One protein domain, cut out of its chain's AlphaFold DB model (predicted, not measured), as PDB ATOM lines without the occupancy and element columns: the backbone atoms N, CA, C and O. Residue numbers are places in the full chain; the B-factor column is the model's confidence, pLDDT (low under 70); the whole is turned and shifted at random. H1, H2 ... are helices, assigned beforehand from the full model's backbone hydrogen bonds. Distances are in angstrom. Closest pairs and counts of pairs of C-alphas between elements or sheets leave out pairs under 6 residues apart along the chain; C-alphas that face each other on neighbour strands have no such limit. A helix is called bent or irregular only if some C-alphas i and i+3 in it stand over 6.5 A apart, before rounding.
ATOM      1  N   TYR A  34     -26.199   6.632  67.390       40.66
ATOM      2  CA  TYR A  34     -25.720   5.256  67.576       40.66
ATOM      3  C   TYR A  34     -26.741   4.363  68.296       40.66
ATOM      4  O   TYR A  34     -26.436   3.690  69.277       40.66
ATOM      5  N   ARG A  35     -27.990   4.333  67.811       40.12
ATOM      6  CA  ARG A  35     -29.095   3.544  68.406       40.12
ATOM      7  C   ARG A  35     -28.877   2.022  68.429       40.12
ATOM      8  O   ARG A  35     -29.690   1.301  69.000       40.12
ATOM      9  N   LEU A  36     -27.799   1.534  67.823       42.69
ATOM     10  CA  LEU A  36     -27.352   0.152  67.907       42.69
ATOM     11  C   LEU A  36     -25.988   0.152  68.601       42.69
ATOM     12  O   LEU A  36     -25.143   0.954  68.198       42.69
ATOM     13  N   PRO A  37     -25.742  -0.717  69.602       44.53
ATOM     14  CA  PRO A  37     -24.415  -0.864  70.179       44.53
ATOM     15  C   PRO A  37     -23.474  -1.278  69.053       44.53
ATOM     16  O   PRO A  37     -23.488  -2.416  68.584       44.53
ATOM     17  N   GLN A  38     -22.683  -0.329  68.566       49.28
ATOM     18  CA  GLN A  38     -21.640  -0.607  67.602       49.28
ATOM     19  C   GLN A  38     -20.485  -1.230  68.386       49.28
ATOM     20  O   GLN A  38     -19.490  -0.586  68.690       49.28
ATOM     21  N   VAL A  39     -20.628  -2.517  68.720       46.03
ATOM     22  CA  VAL A  39     -19.585  -3.352  69.354       46.03
ATOM     23  C   VAL A  39     -18.297  -3.376  68.500       46.03
ATOM     24  O   VAL A  39     -17.233  -3.772  68.965       46.03
ATOM     25  N   HIS A  40     -18.393  -2.899  67.253       47.62
ATOM     26  CA  HIS A  40     -17.320  -2.767  66.272       47.62
ATOM     27  C   HIS A  40     -17.182  -1.339  65.701       47.62
ATOM     28  O   HIS A  40     -16.699  -1.189  64.579       47.62
ATOM     29  N   ALA A  41     -17.646  -0.296  66.406       51.72
ATOM     30  CA  ALA A  41     -17.375   1.084  65.992       51.72
ATOM     31  C   ALA A  41     -15.873   1.373  66.028       51.72
ATOM     32  O   ALA A  41     -15.170   0.956  66.953       51.72
ATOM     33  N   PHE A  42     -15.416   2.137  65.039       48.81
ATOM     34  CA  PHE A  42     -14.101   2.756  65.077       48.81
ATOM     35  C   PHE A  42     -14.108   3.924  66.071       48.81
ATOM     36  O   PHE A  42     -15.036   4.734  66.052       48.81
ATOM     37  N   ASN A  43     -13.076   4.028  66.908       56.69
ATOM     38  CA  ASN A  43     -12.825   5.240  67.698       56.69
ATOM     39  C   ASN A  43     -12.435   6.404  66.767       56.69
ATOM     40  O   ASN A  43     -11.970   6.175  65.649       56.69
ATOM     41  N   GLU A  44     -12.559   7.652  67.229       54.84
ATOM     42  CA  GLU A  44     -12.160   8.851  66.463       54.84
ATOM     43  C   GLU A  44     -10.707   8.757  65.948       54.84
ATOM     44  O   GLU A  44     -10.435   9.043  64.780       54.84
ATOM     45  N   ASP A  45      -9.799   8.225  66.771       50.53
ATOM     46  CA  ASP A  45      -8.396   7.958  66.417       50.53
ATOM     47  C   ASP A  45      -8.230   6.926  65.291       50.53
ATOM     48  O   ASP A  45      -7.297   6.989  64.487       50.53
ATOM     49  N   GLU A  46      -9.113   5.937  65.229       51.81
ATOM     50  CA  GLU A  46      -9.056   4.881  64.221       51.81
ATOM     51  C   GLU A  46      -9.719   5.302  62.929       51.81
ATOM     52  O   GLU A  46      -9.290   4.870  61.868       51.81
ATOM     53  N   LEU A  47     -10.722   6.175  63.008       57.47
ATOM     54  CA  LEU A  47     -11.260   6.891  61.861       57.47
ATOM     55  C   LEU A  47     -10.161   7.735  61.210       57.47
ATOM     56  O   LEU A  47      -9.928   7.589  60.010       57.47
ATOM     57  N   ALA A  48      -9.423   8.526  61.994       54.53
ATOM     58  CA  ALA A  48      -8.302   9.321  61.490       54.53
ATOM     59  C   ALA A  48      -7.224   8.448  60.815       54.53
ATOM     60  O   ALA A  48      -6.733   8.792  59.742       54.53
ATOM     61  N   LYS A  49      -6.914   7.277  61.387       54.22
ATOM     62  CA  LYS A  49      -5.940   6.318  60.828       54.22
ATOM     63  C   LYS A  49      -6.490   5.456  59.680       54.22
ATOM     64  O   LYS A  49      -5.712   5.009  58.845       54.22
ATOM     65  N   PHE A  50      -7.800   5.216  59.612       52.16
ATOM     66  CA  PHE A  50      -8.464   4.519  58.503       52.16
ATOM     67  C   PHE A  50      -8.472   5.380  57.236       52.16
ATOM     68  O   PHE A  50      -8.342   4.848  56.134       52.16
ATOM     69  N   PHE A  51      -8.601   6.701  57.393       53.47
ATOM     70  CA  PHE A  51      -8.517   7.661  56.291       53.47
ATOM     71  C   PHE A  51      -7.081   8.018  55.883       53.47
ATOM     72  O   PHE A  51      -6.895   8.611  54.821       53.47
ATOM     73  N   ASP A  52      -6.068   7.612  56.657       57.41
ATOM     74  CA  ASP A  52      -4.670   7.714  56.242       57.41
ATOM     75  C   ASP A  52      -4.346   6.622  55.204       57.41
ATOM     76  O   ASP A  52      -3.999   5.474  55.503       57.41
ATOM     77  N   SER A  53      -4.524   6.980  53.931       54.66
ATOM     78  CA  SER A  53      -4.430   6.070  52.786       54.66
ATOM     79  C   SER A  53      -3.026   5.508  52.544       54.66
ATOM     80  O   SER A  53      -2.866   4.589  51.741       54.66
ATOM     81  N   THR A  54      -2.003   6.064  53.194       58.34
ATOM     82  CA  THR A  54      -0.594   5.762  52.903       58.34
ATOM     83  C   THR A  54      -0.126   4.413  53.459       58.34
ATOM     84  O   THR A  54       0.732   3.767  52.859       58.34
ATOM     85  N   ASP A  55      -0.745   3.930  54.539       59.69
ATOM     86  CA  ASP A  55      -0.339   2.699  55.233       59.69
ATOM     87  C   ASP A  55      -1.422   1.607  55.273       59.69
ATOM     88  O   ASP A  55      -1.204   0.526  55.831       59.69
ATOM     89  N   TYR A  56      -2.581   1.854  54.661       61.22
ATOM     90  CA  TYR A  56      -3.742   0.962  54.708       61.22
ATOM     91  C   TYR A  56      -3.408  -0.483  54.292       61.22
ATOM     92  O   TYR A  56      -3.782  -1.441  54.967       61.22
ATOM     93  N   GLN A  57      -2.624  -0.651  53.221       60.78
ATOM     94  CA  GLN A  57      -2.236  -1.967  52.695       60.78
ATOM     95  C   GLN A  57      -1.206  -2.713  53.557       60.78
ATOM     96  O   GLN A  57      -1.097  -3.931  53.448       60.78
ATOM     97  N   LYS A  58      -0.447  -2.011  54.409       65.38
ATOM     98  CA  LYS A  58       0.549  -2.630  55.301       65.38
ATOM     99  C   LYS A  58      -0.067  -3.100  56.619       65.38
ATOM    100  O   LYS A  58       0.483  -3.989  57.259       65.38
ATOM    101  N   LYS A  59      -1.173  -2.474  57.035       65.62
ATOM    102  CA  LYS A  59      -1.785  -2.662  58.359       65.62
ATOM    103  C   LYS A  59      -2.969  -3.631  58.351       65.62
ATOM    104  O   LYS A  59      -3.241  -4.233  59.381       65.62
ATOM    105  N   PHE A  60      -3.655  -3.803  57.218       63.91
ATOM    106  CA  PHE A  60      -4.813  -4.693  57.120       63.91
ATOM    107  C   PHE A  60      -4.523  -5.931  56.281       63.91
ATOM    108  O   PHE A  60      -4.069  -5.848  55.139       63.91
ATOM    109  N   THR A  61      -4.861  -7.101  56.821       74.25
ATOM    110  CA  THR A  61      -4.863  -8.337  56.034       74.25
ATOM    111  C   THR A  61      -6.034  -8.342  55.047       74.25
ATOM    112  O   THR A  61      -7.100  -7.787  55.319       74.25
ATOM    113  N   LEU A  62      -5.898  -9.046  53.916       75.56
ATOM    114  CA  LEU A  62      -6.999  -9.224  52.951       75.56
ATOM    115  C   LEU A  62      -8.292  -9.747  53.611       75.56
ATOM    116  O   LEU A  62      -9.391  -9.389  53.197       75.56
ATOM    117  N   SER A  63      -8.165 -10.550  54.675       74.69
ATOM    118  CA  SER A  63      -9.307 -11.077  55.434       74.69
ATOM    119  C   SER A  63     -10.089  -9.992  56.189       74.69
ATOM    120  O   SER A  63     -11.317 -10.030  56.245       74.69
ATOM    121  N   GLU A  64      -9.390  -8.997  56.732       69.56
ATOM    122  CA  GLU A  64      -9.958  -7.863  57.467       69.56
ATOM    123  C   GLU A  64     -10.608  -6.849  56.521       69.56
ATOM    124  O   GLU A  64     -11.699  -6.334  56.791       69.56
ATOM    125  N   ILE A  65      -9.991  -6.642  55.356       73.88
ATOM    126  CA  ILE A  65     -10.563  -5.852  54.261       73.88
ATOM    127  C   ILE A  65     -11.857  -6.510  53.761       73.88
ATOM    128  O   ILE A  65     -12.865  -5.832  53.580       73.88
ATOM    129  N   TRP A  66     -11.883  -7.835  53.603       77.38
ATOM    130  CA  TRP A  66     -13.098  -8.544  53.193       77.38
ATOM    131  C   TRP A  66     -14.196  -8.511  54.263       77.38
ATOM    132  O   TRP A  66     -15.360  -8.274  53.943       77.38
ATOM    133  N   MET A  67     -13.855  -8.700  55.543       70.94
ATOM    134  CA  MET A  67     -14.840  -8.646  56.631       70.94
ATOM    135  C   MET A  67     -15.515  -7.278  56.754       70.94
ATOM    136  O   MET A  67     -16.720  -7.228  57.001       70.94
ATOM    137  N   SER A  68     -14.770  -6.190  56.549       69.25
ATOM    138  CA  SER A  68     -15.330  -4.832  56.525       69.25
ATOM    139  C   SER A  68     -16.046  -4.518  55.203       69.25
ATOM    140  O   SER A  68     -17.097  -3.874  55.192       69.25
ATOM    141  N   GLY A  69     -15.523  -5.020  54.083       74.88
ATOM    142  CA  GLY A  69     -16.040  -4.783  52.738       74.88
ATOM    143  C   GLY A  69     -17.319  -5.550  52.405       74.88
ATOM    144  O   GLY A  69     -18.158  -5.016  51.680       74.88
ATOM    145  N   LYS A  70     -17.529  -6.754  52.957       77.19
ATOM    146  CA  LYS A  70     -18.668  -7.621  52.599       77.19
ATOM    147  C   LYS A  70     -20.016  -6.920  52.765       77.19
ATOM    148  O   LYS A  70     -20.857  -7.030  51.889       77.19
ATOM    149  N   HIS A  71     -20.199  -6.135  53.828       74.94
ATOM    150  CA  HIS A  71     -21.456  -5.424  54.084       74.94
ATOM    151  C   HIS A  71     -21.686  -4.276  53.095       74.94
ATOM    152  O   HIS A  71     -22.819  -4.048  52.671       74.94
ATOM    153  N   ARG A  72     -20.613  -3.595  52.672       77.69
ATOM    154  CA  ARG A  72     -20.672  -2.573  51.617       77.69
ATOM    155  C   ARG A  72     -21.001  -3.209  50.268       77.69
ATOM    156  O   ARG A  72     -21.855  -2.697  49.556       77.69
ATOM    157  N   VAL A  73     -20.389  -4.355  49.959       80.62
ATOM    158  CA  VAL A  73     -20.686  -5.138  48.751       80.62
ATOM    159  C   VAL A  73     -22.133  -5.619  48.762       80.62
ATOM    160  O   VAL A  73     -22.819  -5.445  47.763       80.62
ATOM    161  N   THR A  74     -22.638  -6.151  49.880       81.25
ATOM    162  CA  THR A  74     -24.046  -6.556  49.999       81.25
ATOM    163  C   THR A  74     -24.980  -5.374  49.767       81.25
ATOM    164  O   THR A  74     -25.888  -5.497  48.959       81.25
ATOM    165  N   CYS A  75     -24.732  -4.220  50.394       80.88
ATOM    166  CA  CYS A  75     -25.542  -3.014  50.192       80.88
ATOM    167  C   CYS A  75     -25.551  -2.565  48.721       80.88
ATOM    168  O   CYS A  75     -26.616  -2.355  48.143       80.88
ATOM    169  N   LEU A  76     -24.374  -2.495  48.089       88.31
ATOM    170  CA  LEU A  76     -24.253  -2.161  46.671       88.31
ATOM    171  C   LEU A  76     -25.010  -3.165  45.798       88.31
ATOM    172  O   LEU A  76     -25.799  -2.757  44.951       88.31
ATOM    173  N   LEU A  77     -24.832  -4.467  46.033       88.69
ATOM    174  CA  LEU A  77     -25.549  -5.515  45.309       88.69
ATOM    175  C   LEU A  77     -27.060  -5.388  45.482       88.69
ATOM    176  O   LEU A  77     -27.779  -5.518  44.501       88.69
ATOM    177  N   THR A  78     -27.557  -5.095  46.682       89.69
ATOM    178  CA  THR A  78     -28.993  -4.897  46.912       89.69
ATOM    179  C   THR A  78     -29.529  -3.700  46.129       89.69
ATOM    180  O   THR A  78     -30.605  -3.802  45.547       89.69
ATOM    181  N   ILE A  79     -28.778  -2.598  46.045       90.75
ATOM    182  CA  ILE A  79     -29.160  -1.426  45.241       90.75
ATOM    183  C   ILE A  79     -29.176  -1.779  43.749       90.75
ATOM    184  O   ILE A  79     -30.160  -1.505  43.064       90.75
ATOM    185  N   TYR A  80     -28.122  -2.429  43.247       90.31
ATOM    186  CA  TYR A  80     -28.033  -2.826  41.840       90.31
ATOM    187  C   TYR A  80     -29.107  -3.845  41.454       90.31
ATOM    188  O   TYR A  80     -29.751  -3.692  40.419       90.31
ATOM    189  N   ILE A  81     -29.344  -4.859  42.288       90.44
ATOM    190  CA  ILE A  81     -30.405  -5.846  42.073       90.44
ATOM    191  C   ILE A  81     -31.771  -5.170  42.164       90.44
ATOM    192  O   ILE A  81     -32.613  -5.433  41.317       90.44
ATOM    193  N   GLY A  82     -31.994  -4.274  43.127       89.69
ATOM    194  CA  GLY A  82     -33.246  -3.525  43.246       89.69
ATOM    195  C   GLY A  82     -33.540  -2.667  42.015       89.69
ATOM    196  O   GLY A  82     -34.682  -2.612  41.565       89.69
ATOM    197  N   PHE A  83     -32.509  -2.065  41.421       92.19
ATOM    198  CA  PHE A  83     -32.628  -1.326  40.166       92.19
ATOM    199  C   PHE A  83     -32.884  -2.245  38.963       92.19
ATOM    200  O   PHE A  83     -33.714  -1.925  38.119       92.19
ATOM    201  N   LEU A  84     -32.197  -3.389  38.878       92.12
ATOM    202  CA  LEU A  84     -32.308  -4.324  37.751       92.12
ATOM    203  C   LEU A  84     -33.566  -5.203  37.794       92.12
ATOM    204  O   LEU A  84     -34.069  -5.600  36.744       92.12
ATOM    205  N   ALA A  85     -34.089  -5.501  38.982       90.31
ATOM    206  CA  ALA A  85     -35.246  -6.368  39.199       90.31
ATOM    207  C   ALA A  85     -36.467  -6.036  38.318       90.31
ATOM    208  O   ALA A  85     -36.976  -6.959  37.674       90.31
ATOM    209  N   PRO A  86     -36.938  -4.774  38.209       91.06
ATOM    210  CA  PRO A  86     -38.072  -4.458  37.340       91.06
ATOM    211  C   PRO A  86     -37.785  -4.754  35.861       91.06
ATOM    212  O   PRO A  86     -38.661  -5.256  35.160       91.06
ATOM    213  N   PHE A  87     -36.560  -4.518  35.385       91.19
ATOM    214  CA  PHE A  87     -36.189  -4.798  33.995       91.19
ATOM    215  C   PHE A  87     -36.160  -6.296  33.699       91.19
ATOM    216  O   PHE A  87     -36.625  -6.719  32.643       91.19
ATOM    217  N   ILE A  88     -35.666  -7.102  34.644       90.81
ATOM    218  CA  ILE A  88     -35.690  -8.565  34.533       90.81
ATOM    219  C   ILE A  88     -37.135  -9.057  34.446       90.81
ATOM    220  O   ILE A  88     -37.432  -9.923  33.626       90.81
ATOM    221  N   PHE A  89     -38.039  -8.489  35.247       87.06
ATOM    222  CA  PHE A  89     -39.448  -8.874  35.233       87.06
ATOM    223  C   PHE A  89     -40.127  -8.544  33.896       87.06
ATOM    224  O   PHE A  89     -40.779  -9.408  33.314       87.06
ATOM    225  N   VAL A  90     -39.920  -7.331  33.370       86.94
ATOM    226  CA  VAL A  90     -40.450  -6.924  32.055       86.94
ATOM    227  C   VAL A  90     -39.883  -7.799  30.936       86.94
ATOM    228  O   VAL A  90     -40.616  -8.241  30.054       86.94
ATOM    229  N   TRP A  91     -38.583  -8.096  30.977       88.50
ATOM    230  CA  TRP A  91     -37.951  -8.965  29.989       88.50
ATOM    231  C   TRP A  91     -38.492 -10.400  30.052       88.50
ATOM    232  O   TRP A  91     -38.823 -10.978  29.017       88.50
ATOM    233  N   ALA A  92     -38.632 -10.959  31.256       87.50
ATOM    234  CA  ALA A  92     -39.173 -12.298  31.459       87.50
ATOM    235  C   ALA A  92     -40.625 -12.406  30.970       87.50
ATOM    236  O   ALA A  92     -40.984 -13.406  30.349       87.50
ATOM    237  N   GLU A  93     -41.442 -11.373  31.191       83.44
ATOM    238  CA  GLU A  93     -42.812 -11.291  30.673       83.44
ATOM    239  C   GLU A  93     -42.842 -11.317  29.139       83.44
ATOM    240  O   GLU A  93     -43.584 -12.108  28.549       83.44
ATOM    241  N   GLY A  94     -41.959 -10.548  28.495       81.38
ATOM    242  CA  GLY A  94     -41.820 -10.548  27.040       81.38
ATOM    243  C   GLY A  94     -41.416 -11.917  26.487       81.38
ATOM    244  O   GLY A  94     -42.044 -12.424  25.558       81.38
ATOM    245  N   VAL A  95     -40.417 -12.567  27.095       84.31
ATOM    246  CA  VAL A  95     -40.001 -13.929  26.710       84.31
ATOM    247  C   VAL A  95     -41.141 -14.930  26.908       84.31
ATOM    248  O   VAL A  95     -41.381 -15.770  26.038       84.31
ATOM    249  N   TRP A  96     -41.877 -14.829  28.017       82.81
ATOM    250  CA  TRP A  96     -43.006 -15.710  28.314       82.81
ATOM    251  C   TRP A  96     -44.116 -15.596  27.271       82.81
ATOM    252  O   TRP A  96     -44.649 -16.606  26.815       82.81
ATOM    253  N   ARG A  97     -44.443 -14.371  26.849       78.25
ATOM    254  CA  ARG A  97     -45.425 -14.124  25.787       78.25
ATOM    255  C   ARG A  97     -44.981 -14.679  24.448       78.25
ATOM    256  O   ARG A  97     -45.783 -15.311  23.763       78.25
ATOM    257  N   ASN A  98     -43.711 -14.500  24.106       77.56
ATOM    258  CA  ASN A  98     -43.161 -14.993  22.848       77.56
ATOM    259  C   ASN A  98     -43.136 -16.523  22.811       77.56
ATOM    260  O   ASN A  98     -43.414 -17.111  21.778       77.56
ATOM    261  N   HIS A  99     -42.915 -17.192  23.946       80.06
ATOM    262  CA  HIS A  99     -42.990 -18.654  24.017       80.06
ATOM    263  C   HIS A  99     -44.374 -19.215  23.639       80.06
ATOM    264  O   HIS A  99     -44.479 -20.337  23.142       80.06
ATOM    265  N   ARG A 100     -45.450 -18.450  23.857       74.94
ATOM    266  CA  ARG A 100     -46.824 -18.881  23.550       74.94
ATOM    267  C   ARG A 100     -47.143 -18.857  22.056       74.94
ATOM    268  O   ARG A 100     -48.142 -19.460  21.658       74.94
ATOM    269  N   GLU A 101     -46.318 -18.210  21.235       71.75
ATOM    270  CA  GLU A 101     -46.396 -18.280  19.780       71.75
ATOM    271  C   GLU A 101     -45.128 -18.902  19.186       71.75
ATOM    272  O   GLU A 101     -44.072 -18.283  19.196       71.75
TER     273      GLU A 101
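AT A GLANCE: This is residues 34 to 101 of the 170 residues of an uncharacterized protein of Babesia ovata (UniProt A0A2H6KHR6). One long bent helix, H3, makes nearly the whole length, and at its first end two short helices, H2 and then H1, form a loose foot, roughly like the short stroke of an L. Residues 66 to 101 stick out free as a long arm, and residues 34 to 41 stick out as a thin tail before H1. The printed part has 68 residues with three named helices in the order H1, H2, H3 and no named strand, and its class is all helix. The whole is extended, with a radius of gyration of the C-alphas of 20.8 A and spans of 65 by 32 by 17 A.

IN THESE COORDINATES: Begin with H3, residues 62 to 99. By its hydrogen bonds it was assigned as one helix, but it is bent: C-alphas 83 and 86 are 6.9 A apart. Find C-alpha 62 at (-6.999, -9.224, 52.951); from there the arm H3a, residues 62 to 83, runs 29.7 A. The arm H3b, residues 86 to 99, runs 20.1 A and ends with C-alpha 99 at (-42.990, -18.654, 24.017). Go back along the chain to find H2 in residues 56 to 59, 5.5 A long. Before it lies H1, residues 44 to 50, 9.8 A long, which begins with C-alpha 44 at (-12.160, 8.851, 66.463).

HOW THE PARTS SIT: Start on H3a, which has a kink of 43 degrees near residue 69 and is irregular, with C-alphas 68 and 71 at 6.6 A; its line is a rough one. The lines of H3a and H3b stand at a steep tilt of 58 degrees. H2 and H3a are apart, though a tight link of 2 residues joins them. H1 and H2 are close but not clearly touching: their closest C-alphas, those of Phe 50 and Tyr 56, are 7.0 A apart. H1 is apart from H3a and from H3b, and H2 is apart from H3b. In the backbones of H1 and H3b every O i to N i+4 pair is within hydrogen-bond range, in H3a 16 of 18 are, and H2 is too short for such a pair.

THE WHOLE: Look at Asp 45 and Glu 101 for the two C-alphas farthest apart, at 65.6 A. The printed part has no cut, and the links H1 to H2, of 5 residues, and H2 to H3a are both tight. Read the B-factor column for pLDDT: its mean over the printed part is 70.8, and you will find values under 70 in residues 34 to 60, residue 64 and residue 68. The mean is 54 in H1, 63 in H2, 81 in H3a and 85 in H3b.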